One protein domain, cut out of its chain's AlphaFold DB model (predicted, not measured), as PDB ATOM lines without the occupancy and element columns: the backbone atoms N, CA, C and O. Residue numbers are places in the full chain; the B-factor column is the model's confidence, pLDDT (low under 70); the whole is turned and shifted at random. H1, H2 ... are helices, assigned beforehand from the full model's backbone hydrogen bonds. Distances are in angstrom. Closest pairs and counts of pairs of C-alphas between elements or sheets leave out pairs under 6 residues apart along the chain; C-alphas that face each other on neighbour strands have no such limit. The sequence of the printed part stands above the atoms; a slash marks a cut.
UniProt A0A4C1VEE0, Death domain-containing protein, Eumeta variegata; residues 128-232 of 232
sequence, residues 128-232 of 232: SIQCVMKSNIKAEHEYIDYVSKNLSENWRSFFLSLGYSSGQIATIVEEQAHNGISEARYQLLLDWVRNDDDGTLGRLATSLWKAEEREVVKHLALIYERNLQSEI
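This is residues 128 to 232 of the 232 residues of the protein "Death domain-containing protein" of Eumeta variegata (UniProt A0A4C1VEE0). Look for an elongated pile of mostly crossed helices, in which H7 runs beside H2 and H6 at small angles, and H2 and H6 lie nearest the middle. H1 crosses H6 and H7 toward one end of the pile, H3, H4 and H5 gather toward the other, and residues 226 to 232, of which 226 to 230 belong to H7, stick out at the H1 end. You have 105 residues before you, with seven named helices in the order H1 to H7 and no named strand; the class is all helix. The whole is compact, with a radius of gyration of the C-alphas of 13.4 A, and spans 43 by 26 by 24 A.

Find C-alpha 128 at (-38.954, -6.294, 19.184); there H1 begins and runs to residue 134. Read on to H2, residues 141 to 150, 14.3 A long, and to H3, residues 155 to 161. H4, residues 166 to 175, is 14.4 A long. Find C-alpha 181 at (-49.736, -32.962, 22.459), where H5 begins, and follow it for 20.9 A to residue 195. H6, residues 201 to 210, covers 14.2 A. H7, residues 214 to 230, is the longest, 24.7 A, and ends at C-alpha 230, (-24.941, -14.117, 21.292).

Start at H1, which touches H6 at C-alphas 133 and 202, the closest, 3.9 A apart; at 71 degrees they are only just about perpendicular. H1 also touches H7, about perpendicular at 90 degrees, with the C-alphas of Ile 129 and Ala 221 closest at 5.5 A. H2 touches H5 at a steep tilt of 41 degrees, opposite ways; the closest C-alphas, of Ser 148 and Tyr 186, are 4.9 A apart. H2 touches residues 216 to 223 of H7 alone, at a shallow tilt of 25 degrees, opposite ways, closest at C-alphas 150 and 216, 6.5 A. H3 and H4 form a helical hairpin at a steep tilt of 42 degrees, with C-alphas 160 and 166 closest at 6.9 A. H3 and H6 only just touch, with 3 pairs of C-alphas within 8 A, the closest being 158 and 208 at 7.1 A. H4 touches H5 at a steep tilt of 60 degrees, with C-alphas 173 and 184 closest at 5.3 A. H6 and H7 form a helical hairpin at a shallow tilt of 20 degrees, closest at C-alphas 205 and 217, 5.8 A. H2 and H6 are near each other, while H4 and H7, for instance, are apart. In H1 to H7 every O i to N i+4 pair is within hydrogen-bond range.

Look at the C-alphas of Gly 167 and Ile 232, the two farthest apart, at 44.5 A. The printed part has no cut and ends at residue 232, the chain's last. No link is long; the link from H1 to H2 is short, and the others are tight. Mean pLDDT of the printed part is 89.5; residues 197, 231 and 232 are under 70.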
ATOM      1  N   SER A 128     -39.481  -4.924  19.204       83.31
ATOM      2  CA  SER A 128     -38.954  -6.294  19.184       83.31
ATOM      3  C   SER A 128     -39.881  -7.275  18.465       83.31
ATOM      4  O   SER A 128     -39.435  -8.092  17.660       83.31
ATOM      5  N   ILE A 129     -41.192  -7.157  18.696       86.81
ATOM      6  CA  ILE A 129     -42.211  -7.981  18.033       86.81
ATOM      7  C   ILE A 129     -42.243  -7.656  16.537       86.81
ATOM      8  O   ILE A 129     -42.251  -8.569  15.714       86.81
ATOM      9  N   GLN A 130     -42.180  -6.373  16.159       88.25
ATOM     10  CA  GLN A 130     -42.111  -5.988  14.743       88.25
ATOM     11  C   GLN A 130     -40.848  -6.512  14.058       88.25
ATOM     12  O   GLN A 130     -40.916  -6.924  12.899       88.25
ATOM     13  N   CYS A 131     -39.709  -6.503  14.753       86.31
ATOM     14  CA  CYS A 131     -38.456  -7.055  14.248       86.31
ATOM     15  C   CYS A 131     -38.582  -8.554  13.970       86.31
ATOM     16  O   CYS A 131     -38.251  -8.987  12.867       86.31
ATOM     17  N   VAL A 132     -39.137  -9.332  14.906       88.88
ATOM     18  CA  VAL A 132     -39.370 -10.765  14.679       88.88
ATOM     19  C   VAL A 132     -40.344 -10.991  13.532       88.88
ATOM     20  O   VAL A 132     -40.045 -11.792  12.654       88.88
ATOM     21  N   MET A 133     -41.455 -10.253  13.463       89.38
ATOM     22  CA  MET A 133     -42.435 -10.389  12.376       89.38
ATOM     23  C   MET A 133     -41.854 -10.081  10.987       89.38
ATOM     24  O   MET A 133     -42.315 -10.643   9.998       89.38
ATOM     25  N   LYS A 134     -40.841  -9.212  10.899       89.31
ATOM     26  CA  LYS A 134     -40.139  -8.875   9.648       89.31
ATOM     27  C   LYS A 134     -38.921  -9.761   9.374       89.31
ATOM     28  O   LYS A 134     -38.304  -9.624   8.319       89.31
ATOM     29  N   SER A 135     -38.544 -10.635  10.307       86.81
ATOM     30  CA  SER A 135     -37.354 -11.470  10.167       86.81
ATOM     31  C   SER A 135     -37.539 -12.524   9.068       86.81
ATOM     32  O   SER A 135     -38.539 -13.238   9.022       86.81
ATOM     33  N   ASN A 136     -36.543 -12.630   8.185       86.06
ATOM     34  CA  ASN A 136     -36.482 -13.642   7.121       86.06
ATOM     35  C   ASN A 136     -35.578 -14.830   7.510       86.06
ATOM     36  O   ASN A 136     -35.046 -15.547   6.666       86.06
ATOM     37  N   ILE A 137     -35.332 -14.995   8.810       86.75
ATOM     38  CA  ILE A 137     -34.518 -16.089   9.340       86.75
ATOM     39  C   ILE A 137     -35.388 -17.346   9.375       86.75
ATOM     40  O   ILE A 137     -36.585 -17.272   9.663       86.75
ATOM     41  N   LYS A 138     -34.808 -18.504   9.050       86.81
ATOM     42  CA  LYS A 138     -35.517 -19.785   9.165       86.81
ATOM     43  C   LYS A 138     -35.830 -20.066  10.629       86.81
ATOM     44  O   LYS A 138     -34.998 -19.814  11.494       86.81
ATOM     45  N   ALA A 139     -37.017 -20.598  10.908       86.12
ATOM     46  CA  ALA A 139     -37.370 -20.971  12.271       86.12
ATOM     47  C   ALA A 139     -36.457 -22.114  12.754       86.12
ATOM     48  O   ALA A 139     -36.567 -23.254  12.307       86.12
ATOM     49  N   GLU A 140     -35.516 -21.787  13.638       88.31
ATOM     50  CA  GLU A 140     -34.635 -22.758  14.282       88.31
ATOM     51  C   GLU A 140     -35.369 -23.631  15.304       88.31
ATOM     52  O   GLU A 140     -36.466 -23.310  15.772       88.31
ATOM     53  N   HIS A 141     -34.714 -24.727  15.694       89.81
ATOM     54  CA  HIS A 141     -35.236 -25.701  16.650       89.81
ATOM     55  C   HIS A 141     -35.718 -25.063  17.961       89.81
ATOM     56  O   HIS A 141     -36.787 -25.425  18.440       89.81
ATOM     57  N   GLU A 142     -34.977 -24.095  18.511       91.56
ATOM     58  CA  GLU A 142     -35.336 -23.450  19.779       91.56
ATOM     59  C   GLU A 142     -36.667 -22.690  19.693       91.56
ATOM     60  O   GLU A 142     -37.515 -22.813  20.580       91.56
ATOM     61  N   TYR A 143     -36.894 -21.954  18.600       91.44
ATOM     62  CA  TYR A 143     -38.154 -21.245  18.383       91.44
ATOM     63  C   TYR A 143     -39.319 -22.226  18.234       91.44
ATOM     64  O   TYR A 143     -40.380 -22.028  18.825       91.44
ATOM     65  N   ILE A 144     -39.119 -23.306  17.472       92.88
ATOM     66  CA  ILE A 144     -40.149 -24.323  17.232       92.88
ATOM     67  C   ILE A 144     -40.503 -25.064  18.529       92.88
ATOM     68  O   ILE A 144     -41.683 -25.245  18.835       92.88
ATOM     69  N   ASP A 145     -39.495 -25.463  19.305       93.50
ATOM     70  CA  ASP A 145     -39.673 -26.139  20.589       93.50
ATOM     71  C   ASP A 145     -40.455 -25.255  21.568       93.50
ATOM     72  O   ASP A 145     -41.446 -25.701  22.155       93.50
ATOM     73  N   TYR A 146     -40.099 -23.970  21.664       93.94
ATOM     74  CA  TYR A 146     -40.816 -23.022  22.511       93.94
ATOM     75  C   TYR A 146     -42.292 -22.877  22.109       93.94
ATOM     76  O   TYR A 146     -43.177 -22.978  22.964       93.94
ATOM     77  N   VAL A 147     -42.579 -22.691  20.817       93.62
ATOM     78  CA  VAL A 147     -43.958 -22.549  20.320       93.62
ATOM     79  C   VAL A 147     -44.763 -23.821  20.586       93.62
ATOM     80  O   VAL A 147     -45.891 -23.745  21.068       93.62
ATOM     81  N   SER A 148     -44.181 -24.998  20.350       93.69
ATOM     82  CA  SER A 148     -44.871 -26.280  20.542       93.69
ATOM     83  C   SER A 148     -45.393 -26.479  21.974       93.69
ATOM     84  O   SER A 148     -46.504 -26.985  22.177       93.69
ATOM     85  N   LYS A 149     -44.626 -26.014  22.967       93.44
ATOM     86  CA  LYS A 149     -44.934 -26.134  24.397       93.44
ATOM     87  C   LYS A 149     -45.920 -25.079  24.892       93.44
ATOM     88  O   LYS A 149     -46.705 -25.380  25.784       93.44
ATOM     89  N   ASN A 150     -45.897 -23.878  24.315       92.75
ATOM     90  CA  ASN A 150     -46.626 -22.713  24.838       92.75
ATOM     91  C   ASN A 150     -47.856 -22.305  24.012       92.75
ATOM     92  O   ASN A 150     -48.507 -21.323  24.341       92.75
ATOM     93  N   LEU A 151     -48.199 -23.052  22.962       92.56
ATOM     94  CA  LEU A 151     -49.448 -22.869  22.215       92.56
ATOM     95  C   LEU A 151     -50.685 -23.079  23.109       92.56
ATOM     96  O   LEU A 151     -50.753 -24.067  23.857       92.56
ATOM     97  N   SER A 152     -51.682 -22.200  22.970       88.56
ATOM     98  CA  SER A 152     -52.932 -22.246  23.735       88.56
ATOM     99  C   SER A 152     -53.814 -23.452  23.379       88.56
ATOM    100  O   SER A 152     -53.471 -24.320  22.568       88.56
ATOM    101  N   GLU A 153     -54.999 -23.526  23.987       87.00
ATOM    102  CA  GLU A 153     -56.019 -24.530  23.664       87.00
ATOM    103  C   GLU A 153     -56.485 -24.446  22.199       87.00
ATOM    104  O   GLU A 153     -56.843 -25.468  21.608       87.00
ATOM    105  N   ASN A 154     -56.377 -23.269  21.570       88.12
ATOM    106  CA  ASN A 154     -56.808 -23.024  20.194       88.12
ATOM    107  C   ASN A 154     -55.739 -23.349  19.130       88.12
ATOM    108  O   ASN A 154     -55.873 -22.997  17.956       88.12
ATOM    109  N   TRP A 155     -54.690 -24.081  19.509       93.00
ATOM    110  CA  TRP A 155     -53.587 -24.469  18.625       93.00
ATOM    111  C   TRP A 155     -54.036 -25.168  17.331       93.00
ATOM    112  O   TRP A 155     -53.397 -25.022  16.292       93.00
ATOM    113  N   ARG A 156     -55.156 -25.905  17.349       93.44
ATOM    114  CA  ARG A 156     -55.704 -26.550  16.141       93.44
ATOM    115  C   ARG A 156     -56.101 -25.522  15.087       93.44
ATOM    116  O   ARG A 156     -55.757 -25.695  13.923       93.44
ATOM    117  N   SER A 157     -56.775 -24.450  15.494       91.81
ATOM    118  CA  SER A 157     -57.189 -23.364  14.600       91.81
ATOM    119  C   SER A 157     -55.988 -22.637  14.005       91.81
ATOM    120  O   SER A 157     -56.000 -22.284  12.827       91.81
ATOM    121  N   PHE A 158     -54.912 -22.499  14.782       92.88
ATOM    122  CA  PHE A 158     -53.644 -21.983  14.283       92.88
ATOM    123  C   PHE A 158     -53.080 -22.852  13.142       92.88
ATOM    124  O   PHE A 158     -52.817 -22.328  12.060       92.88
ATOM    125  N   PHE A 159     -52.983 -24.176  13.300       92.88
ATOM    126  CA  PHE A 159     -52.504 -25.037  12.204       92.88
ATOM    127  C   PHE A 159     -53.461 -25.092  11.007       92.88
ATOM    128  O   PHE A 159     -53.000 -25.173   9.870       92.88
ATOM    129  N   LEU A 160     -54.775 -24.968  11.223       92.75
ATOM    130  CA  LEU A 160     -55.730 -24.797  10.122       92.75
ATOM    131  C   LEU A 160     -55.427 -23.522   9.318       92.75
ATOM    132  O   LEU A 160     -55.447 -23.548   8.090       92.75
ATOM    133  N   SER A 161     -55.082 -22.419   9.992       89.94
ATOM    134  CA  SER A 161     -54.695 -21.162   9.333       89.94
ATOM    135  C   SER A 161     -53.345 -21.231   8.612       89.94
ATOM    136  O   SER A 161     -53.132 -20.499   7.646       89.94
ATOM    137  N   LEU A 162     -52.459 -22.141   9.033       89.50
ATOM    138  CA  LEU A 162     -51.217 -22.463   8.326       89.50
ATOM    139  C   LEU A 162     -51.447 -23.324   7.071       89.50
ATOM    140  O   LEU A 162     -50.518 -23.502   6.290       89.50
ATOM    141  N   GLY A 163     -52.668 -23.824   6.855       90.25
ATOM    142  CA  GLY A 163     -53.047 -24.597   5.670       90.25
ATOM    143  C   GLY A 163     -53.153 -26.105   5.893       90.25
ATOM    144  O   GLY A 163     -53.416 -26.838   4.940       90.25
ATOM    145  N   TYR A 164     -52.998 -26.589   7.129       93.31
ATOM    146  CA  TYR A 164     -53.255 -27.994   7.431       93.31
ATOM    147  C   TYR A 164     -54.750 -28.299   7.399       93.31
ATOM    148  O   TYR A 164     -55.584 -27.503   7.827       93.31
ATOM    149  N   SER A 165     -55.104 -29.499   6.947       95.12
ATOM    150  CA  SER A 165     -56.466 -30.010   7.092       95.12
ATOM    151  C   SER A 165     -56.702 -30.573   8.496       95.12
ATOM    152  O   SER A 165     -55.795 -31.092   9.149       95.12
ATOM    153  N   SER A 166     -57.961 -30.552   8.944       94.38
ATOM    154  CA  SER A 166     -58.340 -31.152  10.231       94.38
ATOM    155  C   SER A 166     -57.986 -32.644  10.309       94.38
ATOM    156  O   SER A 166     -57.595 -33.110  11.377       94.38
ATOM    157  N   GLY A 167     -58.067 -33.366   9.184       94.69
ATOM    158  CA  GLY A 167     -57.676 -34.774   9.096       94.69
ATOM    159  C   GLY A 167     -56.178 -34.984   9.320       94.69
ATOM    160  O   GLY A 167     -55.807 -35.809  10.146       94.69
ATOM    161  N   GLN A 168     -55.323 -34.189   8.668       94.25
ATOM    162  CA  GLN A 168     -53.866 -34.266   8.862       94.25
ATOM    163  C   GLN A 168     -53.467 -33.995  10.315       94.25
ATOM    164  O   GLN A 168     -52.669 -34.739  10.884       94.25
ATOM    165  N   ILE A 169     -54.064 -32.971  10.934       95.62
ATOM    166  CA  ILE A 169     -53.825 -32.656  12.347       95.62
ATOM    167  C   ILE A 169     -54.226 -33.846  13.226       95.62
ATOM    168  O   ILE A 169     -53.469 -34.230  14.112       95.62
ATOM    169  N   ALA A 170     -55.394 -34.450  12.986       95.06
ATOM    170  CA  ALA A 170     -55.858 -35.598  13.760       95.06
ATOM    171  C   ALA A 170     -54.926 -36.812  13.622       95.06
ATOM    172  O   ALA A 170     -54.587 -37.422  14.632       95.06
ATOM    173  N   THR A 171     -54.453 -37.113  12.409       95.69
ATOM    174  CA  THR A 171     -53.523 -38.225  12.164       95.69
ATOM    175  C   THR A 171     -52.206 -38.046  12.916       95.69
ATOM    176  O   THR A 171     -51.757 -38.980  13.572       95.69
ATOM    177  N   ILE A 172     -51.616 -36.847  12.891       93.94
ATOM    178  CA  ILE A 172     -50.352 -36.579  13.598       93.94
ATOM    179  C   ILE A 172     -50.544 -36.645  15.117       93.94
ATOM    180  O   ILE A 172     -49.684 -37.153  15.834       93.94
ATOM    181  N   VAL A 173     -51.684 -36.169  15.624       94.62
ATOM    182  CA  VAL A 173     -52.023 -36.289  17.049       94.62
ATOM    183  C   VAL A 173     -52.157 -37.748  17.470       94.62
ATOM    184  O   VAL A 173     -51.698 -38.106  18.550       94.62
ATOM    185  N   GLU A 174     -52.776 -38.584  16.639       94.00
ATOM    186  CA  GLU A 174     -52.940 -40.011  16.920       94.00
ATOM    187  C   GLU A 174     -51.600 -40.757  16.861       94.00
ATOM    188  O   GLU A 174     -51.295 -41.548  17.752       94.00
ATOM    189  N   GLU A 175     -50.745 -40.437  15.889       93.50
ATOM    190  CA  GLU A 175     -49.390 -40.988  15.786       93.50
ATOM    191  C   GLU A 175     -48.527 -40.619  17.005       93.50
ATOM    192  O   GLU A 175     -47.837 -41.462  17.585       93.50
ATOM    193  N   GLN A 176     -48.615 -39.365  17.454       91.75
ATOM    194  CA  GLN A 176     -47.863 -38.841  18.599       91.75
ATOM    195  C   GLN A 176     -48.600 -38.980  19.938       91.75
ATOM    196  O   GLN A 176     -48.171 -38.408  20.941       91.75
ATOM    197  N   ALA A 177     -49.665 -39.784  20.006       89.69
ATOM    198  CA  ALA A 177     -50.451 -39.961  21.229       89.69
ATOM    199  C   ALA A 177     -49.608 -40.453  22.424       89.69
ATOM    200  O   ALA A 177     -49.916 -40.139  23.571       89.69
ATOM    201  N   HIS A 178     -48.521 -41.182  22.153       92.06
ATOM    202  CA  HIS A 178     -47.588 -41.692  23.158       92.06
ATOM    203  C   HIS A 178     -46.624 -40.627  23.717       92.06
ATOM    204  O   HIS A 178     -46.233 -40.720  24.878       92.06
ATOM    205  N   ASN A 179     -46.273 -39.613  22.920       90.25
ATOM    206  CA  ASN A 179     -45.338 -38.544  23.300       90.25
ATOM    207  C   ASN A 179     -46.052 -37.296  23.835       90.25
ATOM    208  O   ASN A 179     -45.457 -36.483  24.541       90.25
ATOM    209  N   GLY A 180     -47.344 -37.161  23.530       92.00
ATOM    210  CA  GLY A 180     -48.197 -36.084  24.007       92.00
ATOM    211  C   GLY A 180     -48.407 -34.967  22.987       92.00
ATOM    212  O   GLY A 180     -47.859 -34.947  21.884       92.00
ATOM    213  N   ILE A 181     -49.248 -34.005  23.371       92.94
ATOM    214  CA  ILE A 181     -49.736 -32.962  22.459       92.94
ATOM    215  C   ILE A 181     -48.645 -31.970  22.040       92.94
ATOM    216  O   ILE A 181     -48.696 -31.440  20.933       92.94
ATOM    217  N   SER A 182     -47.655 -31.728  22.903       92.62
ATOM    218  CA  SER A 182     -46.513 -30.864  22.594       92.62
ATOM    219  C   SER A 182     -45.679 -31.442  21.457       92.62
ATOM    220  O   SER A 182     -45.316 -30.704  20.547       92.62
ATOM    221  N   GLU A 183     -45.459 -32.758  21.452       94.56
ATOM    222  CA  GLU A 183     -44.713 -33.424  20.382       94.56
ATOM    223  C   GLU A 183     -45.498 -33.396  19.068       94.56
ATOM    224  O   GLU A 183     -44.942 -33.071  18.025       94.56
ATOM    225  N   ALA A 184     -46.816 -33.622  19.110       94.94
ATOM    226  CA  ALA A 184     -47.665 -33.478  17.925       94.94
ATOM    227  C   ALA A 184     -47.565 -32.067  17.308       94.94
ATOM    228  O   ALA A 184     -47.409 -31.921  16.095       94.94
ATOM    229  N   ARG A 185     -47.611 -31.017  18.142       95.00
ATOM    230  CA  ARG A 185     -47.441 -29.617  17.704       95.00
ATOM    231  C   ARG A 185     -46.043 -29.364  17.142       95.00
ATOM    232  O   ARG A 185     -45.909 -28.671  16.139       95.00
ATOM    233  N   TYR A 186     -45.019 -29.923  17.779       95.44
ATOM    234  CA  TYR A 186     -43.632 -29.813  17.342       95.44
ATOM    235  C   TYR A 186     -43.428 -30.452  15.961       95.44
ATOM    236  O   TYR A 186     -42.868 -29.815  15.070       95.44
ATOM    237  N   GLN A 187     -43.969 -31.652  15.738       94.69
ATOM    238  CA  GLN A 187     -43.921 -32.326  14.439       94.69
ATOM    239  C   GLN A 187     -44.666 -31.544  13.351       94.69
ATOM    240  O   GLN A 187     -44.135 -31.388  12.255       94.69
ATOM    241  N   LEU A 188     -45.840 -30.977  13.652       94.38
ATOM    242  CA  LEU A 188     -46.577 -30.116  12.714       94.38
ATOM    243  C   LEU A 188     -45.789 -28.857  12.319       94.38
ATOM    244  O   LEU A 188     -45.800 -28.443  11.160       94.38
ATOM    245  N   LEU A 189     -45.098 -28.228  13.272       93.75
ATOM    246  CA  LEU A 189     -44.258 -27.062  12.986       93.75
ATOM    247  C   LEU A 189     -43.010 -27.445  12.189       93.75
ATOM    248  O   LEU A 189     -42.636 -26.724  11.269       93.75
ATOM    249  N   LEU A 190     -42.377 -28.576  12.507       93.06
ATOM    250  CA  LEU A 190     -41.255 -29.096  11.728       93.06
ATOM    251  C   LEU A 190     -41.658 -29.405  10.290       93.06
ATOM    252  O   LEU A 190     -40.926 -29.059   9.365       93.06
ATOM    253  N   ASP A 191     -42.802 -30.061  10.108       92.50
ATOM    254  CA  ASP A 191     -43.360 -30.355   8.793       92.50
ATOM    255  C   ASP A 191     -43.643 -29.058   8.028       92.50
ATOM    256  O   ASP A 191     -43.272 -28.933   6.864       92.50
ATOM    257  N   TRP A 192     -44.158 -28.035   8.716       91.69
ATOM    258  CA  TRP A 192     -44.414 -26.725   8.116       91.69
ATOM    259  C   TRP A 192     -43.119 -26.064   7.629       91.69
ATOM    260  O   TRP A 192     -43.036 -25.657   6.477       91.69
ATOM    261  N   VAL A 193     -42.072 -26.026   8.458       90.56
ATOM    262  CA  VAL A 193     -40.770 -25.444   8.077       90.56
ATOM    263  C   VAL A 193     -40.098 -26.216   6.935       90.56
ATOM    264  O   VAL A 193     -39.305 -25.645   6.189       90.56
ATOM    265  N   ARG A 194     -40.378 -27.516   6.798       89.38
ATOM    266  CA  ARG A 194     -39.815 -28.366   5.738       89.38
ATOM    267  C   ARG A 194     -40.573 -28.260   4.418       89.38
ATOM    268  O   ARG A 194     -39.934 -28.334   3.374       89.38
ATOM    269  N   ASN A 195     -41.897 -28.143   4.476       87.00
ATOM    270  CA  ASN A 195     -42.770 -28.167   3.303       87.00
ATOM    271  C   ASN A 195     -43.052 -26.775   2.732       87.00
ATOM    272  O   ASN A 195     -43.459 -26.671   1.578       87.00
ATOM    273  N   ASP A 196     -42.875 -25.721   3.527       81.62
ATOM    274  CA  ASP A 196     -43.131 -24.347   3.112       81.62
ATOM    275  C   ASP A 196     -41.831 -23.667   2.656       81.62
ATOM    276  O   ASP A 196     -40.872 -23.545   3.425       81.62
ATOM    277  N   ASP A 197     -41.804 -23.200   1.402       67.75
ATOM    278  CA  ASP A 197     -40.644 -22.515   0.811       67.75
ATOM    279  C   ASP A 197     -40.279 -21.233   1.592       67.75
ATOM    280  O   ASP A 197     -39.106 -20.864   1.675       67.75
ATOM    281  N   ASP A 198     -41.272 -20.619   2.253       70.31
ATOM    282  CA  ASP A 198     -41.147 -19.418   3.086       70.31
ATOM    283  C   ASP A 198     -41.345 -19.723   4.588       70.31
ATOM    284  O   ASP A 198     -41.978 -18.939   5.311       70.31
ATOM    285  N   GLY A 199     -40.815 -20.856   5.070       80.50
ATOM    286  CA  GLY A 199     -40.776 -21.291   6.481       80.50
ATOM    287  C   GLY A 199     -39.948 -20.382   7.409       80.50
ATOM    288  O   GLY A 199     -39.012 -20.813   8.090       80.50
ATOM    289  N   THR A 200     -40.260 -19.092   7.398       88.94
ATOM    290  CA  THR A 200     -39.543 -18.013   8.077       88.94
ATOM    291  C   THR A 200     -40.147 -17.735   9.446       88.94
ATOM    292  O   THR A 200     -41.359 -17.842   9.664       88.94
ATOM    293  N   LEU A 201     -39.297 -17.316  10.378       89.56
ATOM    294  CA  LEU A 201     -39.706 -16.925  11.720       89.56
ATOM    295  C   LEU A 201     -40.698 -15.750  11.684       89.56
ATOM    296  O   LEU A 201     -41.666 -15.750  12.444       89.56
ATOM    297  N   GLY A 202     -40.531 -14.797  10.762       90.12
ATOM    298  CA  GLY A 202     -41.459 -13.678  10.599       90.12
ATOM    299  C   GLY A 202     -42.864 -14.094  10.177       90.12
ATOM    300  O   GLY A 202     -43.853 -13.598  10.732       90.12
ATOM    301  N   ARG A 203     -42.988 -15.069   9.270       90.62
ATOM    302  CA  ARG A 203     -44.295 -15.616   8.883       90.62
ATOM    303  C   ARG A 203     -44.940 -16.403  10.018       90.62
ATOM    304  O   ARG A 203     -46.148 -16.261  10.236       90.62
ATOM    305  N   LEU A 204     -44.148 -17.173  10.763       91.44
ATOM    306  CA  LEU A 204     -44.623 -17.888  11.945       91.44
ATOM    307  C   LEU A 204     -45.165 -16.908  12.996       91.44
ATOM    308  O   LEU A 204     -46.311 -17.035  13.421       91.44
ATOM    309  N   ALA A 205     -44.392 -15.877  13.340       91.31
ATOM    310  CA  ALA A 205     -44.785 -14.849  14.301       91.31
ATOM    311  C   ALA A 205     -46.025 -14.062  13.848       91.31
ATOM    312  O   ALA A 205     -46.918 -13.795  14.649       91.31
ATOM    313  N   THR A 206     -46.132 -13.749  12.556       91.81
ATOM    314  CA  THR A 206     -47.318 -13.085  11.995       91.81
ATOM    315  C   THR A 206     -48.564 -13.964  12.091       91.81
ATOM    316  O   THR A 206     -49.652 -13.468  12.381       91.81
ATOM    317  N   SER A 207     -48.417 -15.269  11.863       91.50
ATOM    318  CA  SER A 207     -49.526 -16.224  11.952       91.50
ATOM    319  C   SER A 207     -49.960 -16.439  13.404       91.50
ATOM    320  O   SER A 207     -51.154 -16.415  13.685       91.50
ATOM    321  N   LEU A 208     -49.006 -16.543  14.334       91.50
ATOM    322  CA  LEU A 208     -49.274 -16.613  15.775       91.50
ATOM    323  C   LEU A 208     -49.992 -15.353  16.272       91.50
ATOM    324  O   LEU A 208     -50.974 -15.448  17.000       91.50
ATOM    325  N   TRP A 209     -49.576 -14.172  15.805       90.75
ATOM    326  CA  TRP A 209     -50.234 -12.913  16.155       90.75
ATOM    327  C   TRP A 209     -51.693 -12.858  15.683       90.75
ATOM    328  O   TRP A 209     -52.567 -12.394  16.412       90.75
ATOM    329  N   LYS A 210     -51.972 -13.356  14.470       89.88
ATOM    330  CA  LYS A 210     -53.340 -13.454  13.932       89.88
ATOM    331  C   LYS A 210     -54.201 -14.469  14.679       89.88
ATOM    332  O   LYS A 210     -55.409 -14.289  14.733       89.88
ATOM    333  N   ALA A 211     -53.588 -15.514  15.227       87.50
ATOM    334  CA  ALA A 211     -54.251 -16.530  16.037       87.50
ATOM    335  C   ALA A 211     -54.420 -16.119  17.513       87.50
ATOM    336  O   ALA A 211     -54.772 -16.965  18.328       87.50
ATOM    337  N   GLU A 212     -54.163 -14.847  17.847       86.44
ATOM    338  CA  GLU A 212     -54.268 -14.275  19.199       86.44
ATOM    339  C   GLU A 212     -53.246 -14.840  20.211       86.44
ATOM    340  O   GLU A 212     -53.301 -14.544  21.400       86.44
ATOM    341  N   GLU A 213     -52.202 -15.528  19.736       87.38
ATOM    342  CA  GLU A 213     -51.110 -16.096  20.549       87.38
ATOM    343  C   GLU A 213     -50.035 -15.044  20.892       87.38
ATOM    344  O   GLU A 213     -48.841 -15.200  20.612       87.38
ATOM    345  N   ARG A 214     -50.453 -13.914  21.473       87.56
ATOM    346  CA  ARG A 214     -49.582 -12.746  21.706       87.56
ATOM    347  C   ARG A 214     -48.470 -13.019  22.719       87.56
ATOM    348  O   ARG A 214     -47.352 -12.535  22.538       87.56
ATOM    349  N   GLU A 215     -48.753 -13.811  23.755       88.19
ATOM    350  CA  GLU A 215     -47.764 -14.212  24.770       88.19
ATOM    351  C   GLU A 215     -46.602 -14.986  24.124       88.19
ATOM    352  O   GLU A 215     -45.432 -14.679  24.363       88.19
ATOM    353  N   VAL A 216     -46.916 -15.924  23.221       91.38
ATOM    354  CA  VAL A 216     -45.915 -16.729  22.506       91.38
ATOM    355  C   VAL A 216     -45.027 -15.843  21.633       91.38
ATOM    356  O   VAL A 216     -43.805 -15.984  21.651       91.38
ATOM    357  N   VAL A 217     -45.613 -14.881  20.912       91.19
ATOM    358  CA  VAL A 217     -44.858 -13.949  20.055       91.19
ATOM    359  C   VAL A 217     -43.949 -13.028  20.875       91.19
ATOM    360  O   VAL A 217     -42.809 -12.783  20.480       91.19
ATOM    361  N   LYS A 218     -44.406 -12.554  22.041       90.62
ATOM    362  CA  LYS A 218     -43.584 -11.748  22.956       90.62
ATOM    363  C   LYS A 218     -42.345 -12.518  23.413       90.62
ATOM    364  O   LYS A 218     -41.241 -11.981  23.387       90.62
ATOM    365  N   HIS A 219     -42.504 -13.780  23.795       89.94
ATOM    366  CA  HIS A 219     -41.370 -14.609  24.196       89.94
ATOM    367  C   HIS A 219     -40.453 -14.981  23.030       89.94
ATOM    368  O   HIS A 219     -39.237 -14.974  23.202       89.94
ATOM    369  N   LEU A 220     -41.001 -15.220  21.836       90.25
ATOM    370  CA  LEU A 220     -40.193 -15.385  20.624       90.25
ATOM    371  C   LEU A 220     -39.299 -14.164  20.370       90.25
ATOM    372  O   LEU A 220     -38.134 -14.335  20.018       90.25
ATOM    373  N   ALA A 221     -39.806 -12.950  20.603       89.62
ATOM    374  CA  ALA A 221     -39.013 -11.725  20.505       89.62
ATOM    375  C   ALA A 221     -37.851 -11.678  21.504       89.62
ATOM    376  O   ALA A 221     -36.745 -11.306  21.125       89.62
ATOM    377  N   LEU A 222     -38.057 -12.143  22.737       90.31
ATOM    378  CA  LEU A 222     -36.981 -12.230  23.730       90.31
ATOM    379  C   LEU A 222     -35.905 -13.253  23.339       90.31
ATOM    380  O   LEU A 222     -34.715 -12.979  23.476       90.31
ATOM    381  N   ILE A 223     -36.306 -14.425  22.831       89.81
ATOM    382  CA  ILE A 223     -35.357 -15.442  22.343       89.81
ATOM    383  C   ILE A 223     -34.569 -14.881  21.153       89.81
ATOM    384  O   ILE A 223     -33.357 -15.058  21.069       89.81
ATOM    385  N   TYR A 224     -35.241 -14.157  20.258       89.31
ATOM    386  CA  TYR A 224     -34.611 -13.507  19.116       89.31
ATOM    387  C   TYR A 224     -33.557 -12.473  19.531       89.31
ATOM    388  O   TYR A 224     -32.433 -12.522  19.041       89.31
ATOM    389  N   GLU A 225     -33.876 -11.584  20.473       88.44
ATOM    390  CA  GLU A 225     -32.917 -10.606  21.004       88.44
ATOM    391  C   GLU A 225     -31.717 -11.275  21.676       88.44
ATOM    392  O   GLU A 225     -30.575 -10.866  21.462       88.44
ATOM    393  N   ARG A 226     -31.957 -12.333  22.457       88.56
ATOM    394  CA  ARG A 226     -30.891 -13.093  23.121       88.56
ATOM    395  C   ARG A 226     -29.956 -13.759  22.110       88.56
ATOM    396  O   ARG A 226     -28.741 -13.754  22.305       88.56
ATOM    397  N   ASN A 227     -30.508 -14.324  21.039       85.81
ATOM    398  CA  ASN A 227     -29.716 -14.973  19.998       85.81
ATOM    399  C   ASN A 227     -28.928 -13.929  19.189       85.81
ATOM    400  O   ASN A 227     -27.742 -14.129  18.955       85.81
ATOM    401  N   LEU A 228     -29.515 -12.759  18.911       83.44
ATOM    402  CA  LEU A 228     -28.817 -11.636  18.272       83.44
ATOM    403  C   LEU A 228     -27.635 -11.119  19.111       83.44
ATOM    404  O   LEU A 228     -26.593 -10.776  18.565       83.44
ATOM    405  N   GLN A 229     -27.777 -11.072  20.439       79.88
ATOM    406  CA  GLN A 229     -26.691 -10.683  21.350       79.88
ATOM    407  C   GLN A 229     -25.590 -11.741  21.468       79.88
ATOM    408  O   GLN A 229     -24.470 -11.399  21.823       79.88
ATOM    409  N   SER A 230     -25.902 -13.010  21.198       76.88
ATOM    410  CA  SER A 230     -24.941 -14.117  21.292       76.88
ATOM    411  C   SER A 230     -24.049 -14.241  20.048       76.88
ATOM    412  O   SER A 230     -23.028 -14.923  20.099       76.88
ATOM    413  N   GLU A 231     -24.430 -13.599  18.941       65.94
ATOM    414  CA  GLU A 231     -23.654 -13.549  17.693       65.94
ATOM    415  C   GLU A 231     -22.668 -12.364  17.619       65.94
ATOM    416  O   GLU A 231     -21.875 -12.298  16.677       65.94
ATOM    417  N   ILE A 232     -22.699 -11.448  18.598       53.38
ATOM    418  CA  ILE A 232     -21.798 -10.282  18.721       53.38
ATOM    419  C   ILE A 232     -20.650 -10.608  19.680       53.38
ATOM    420  O   ILE A 232     -19.490 -10.289  19.325       53.38
TER     421      ILE A 232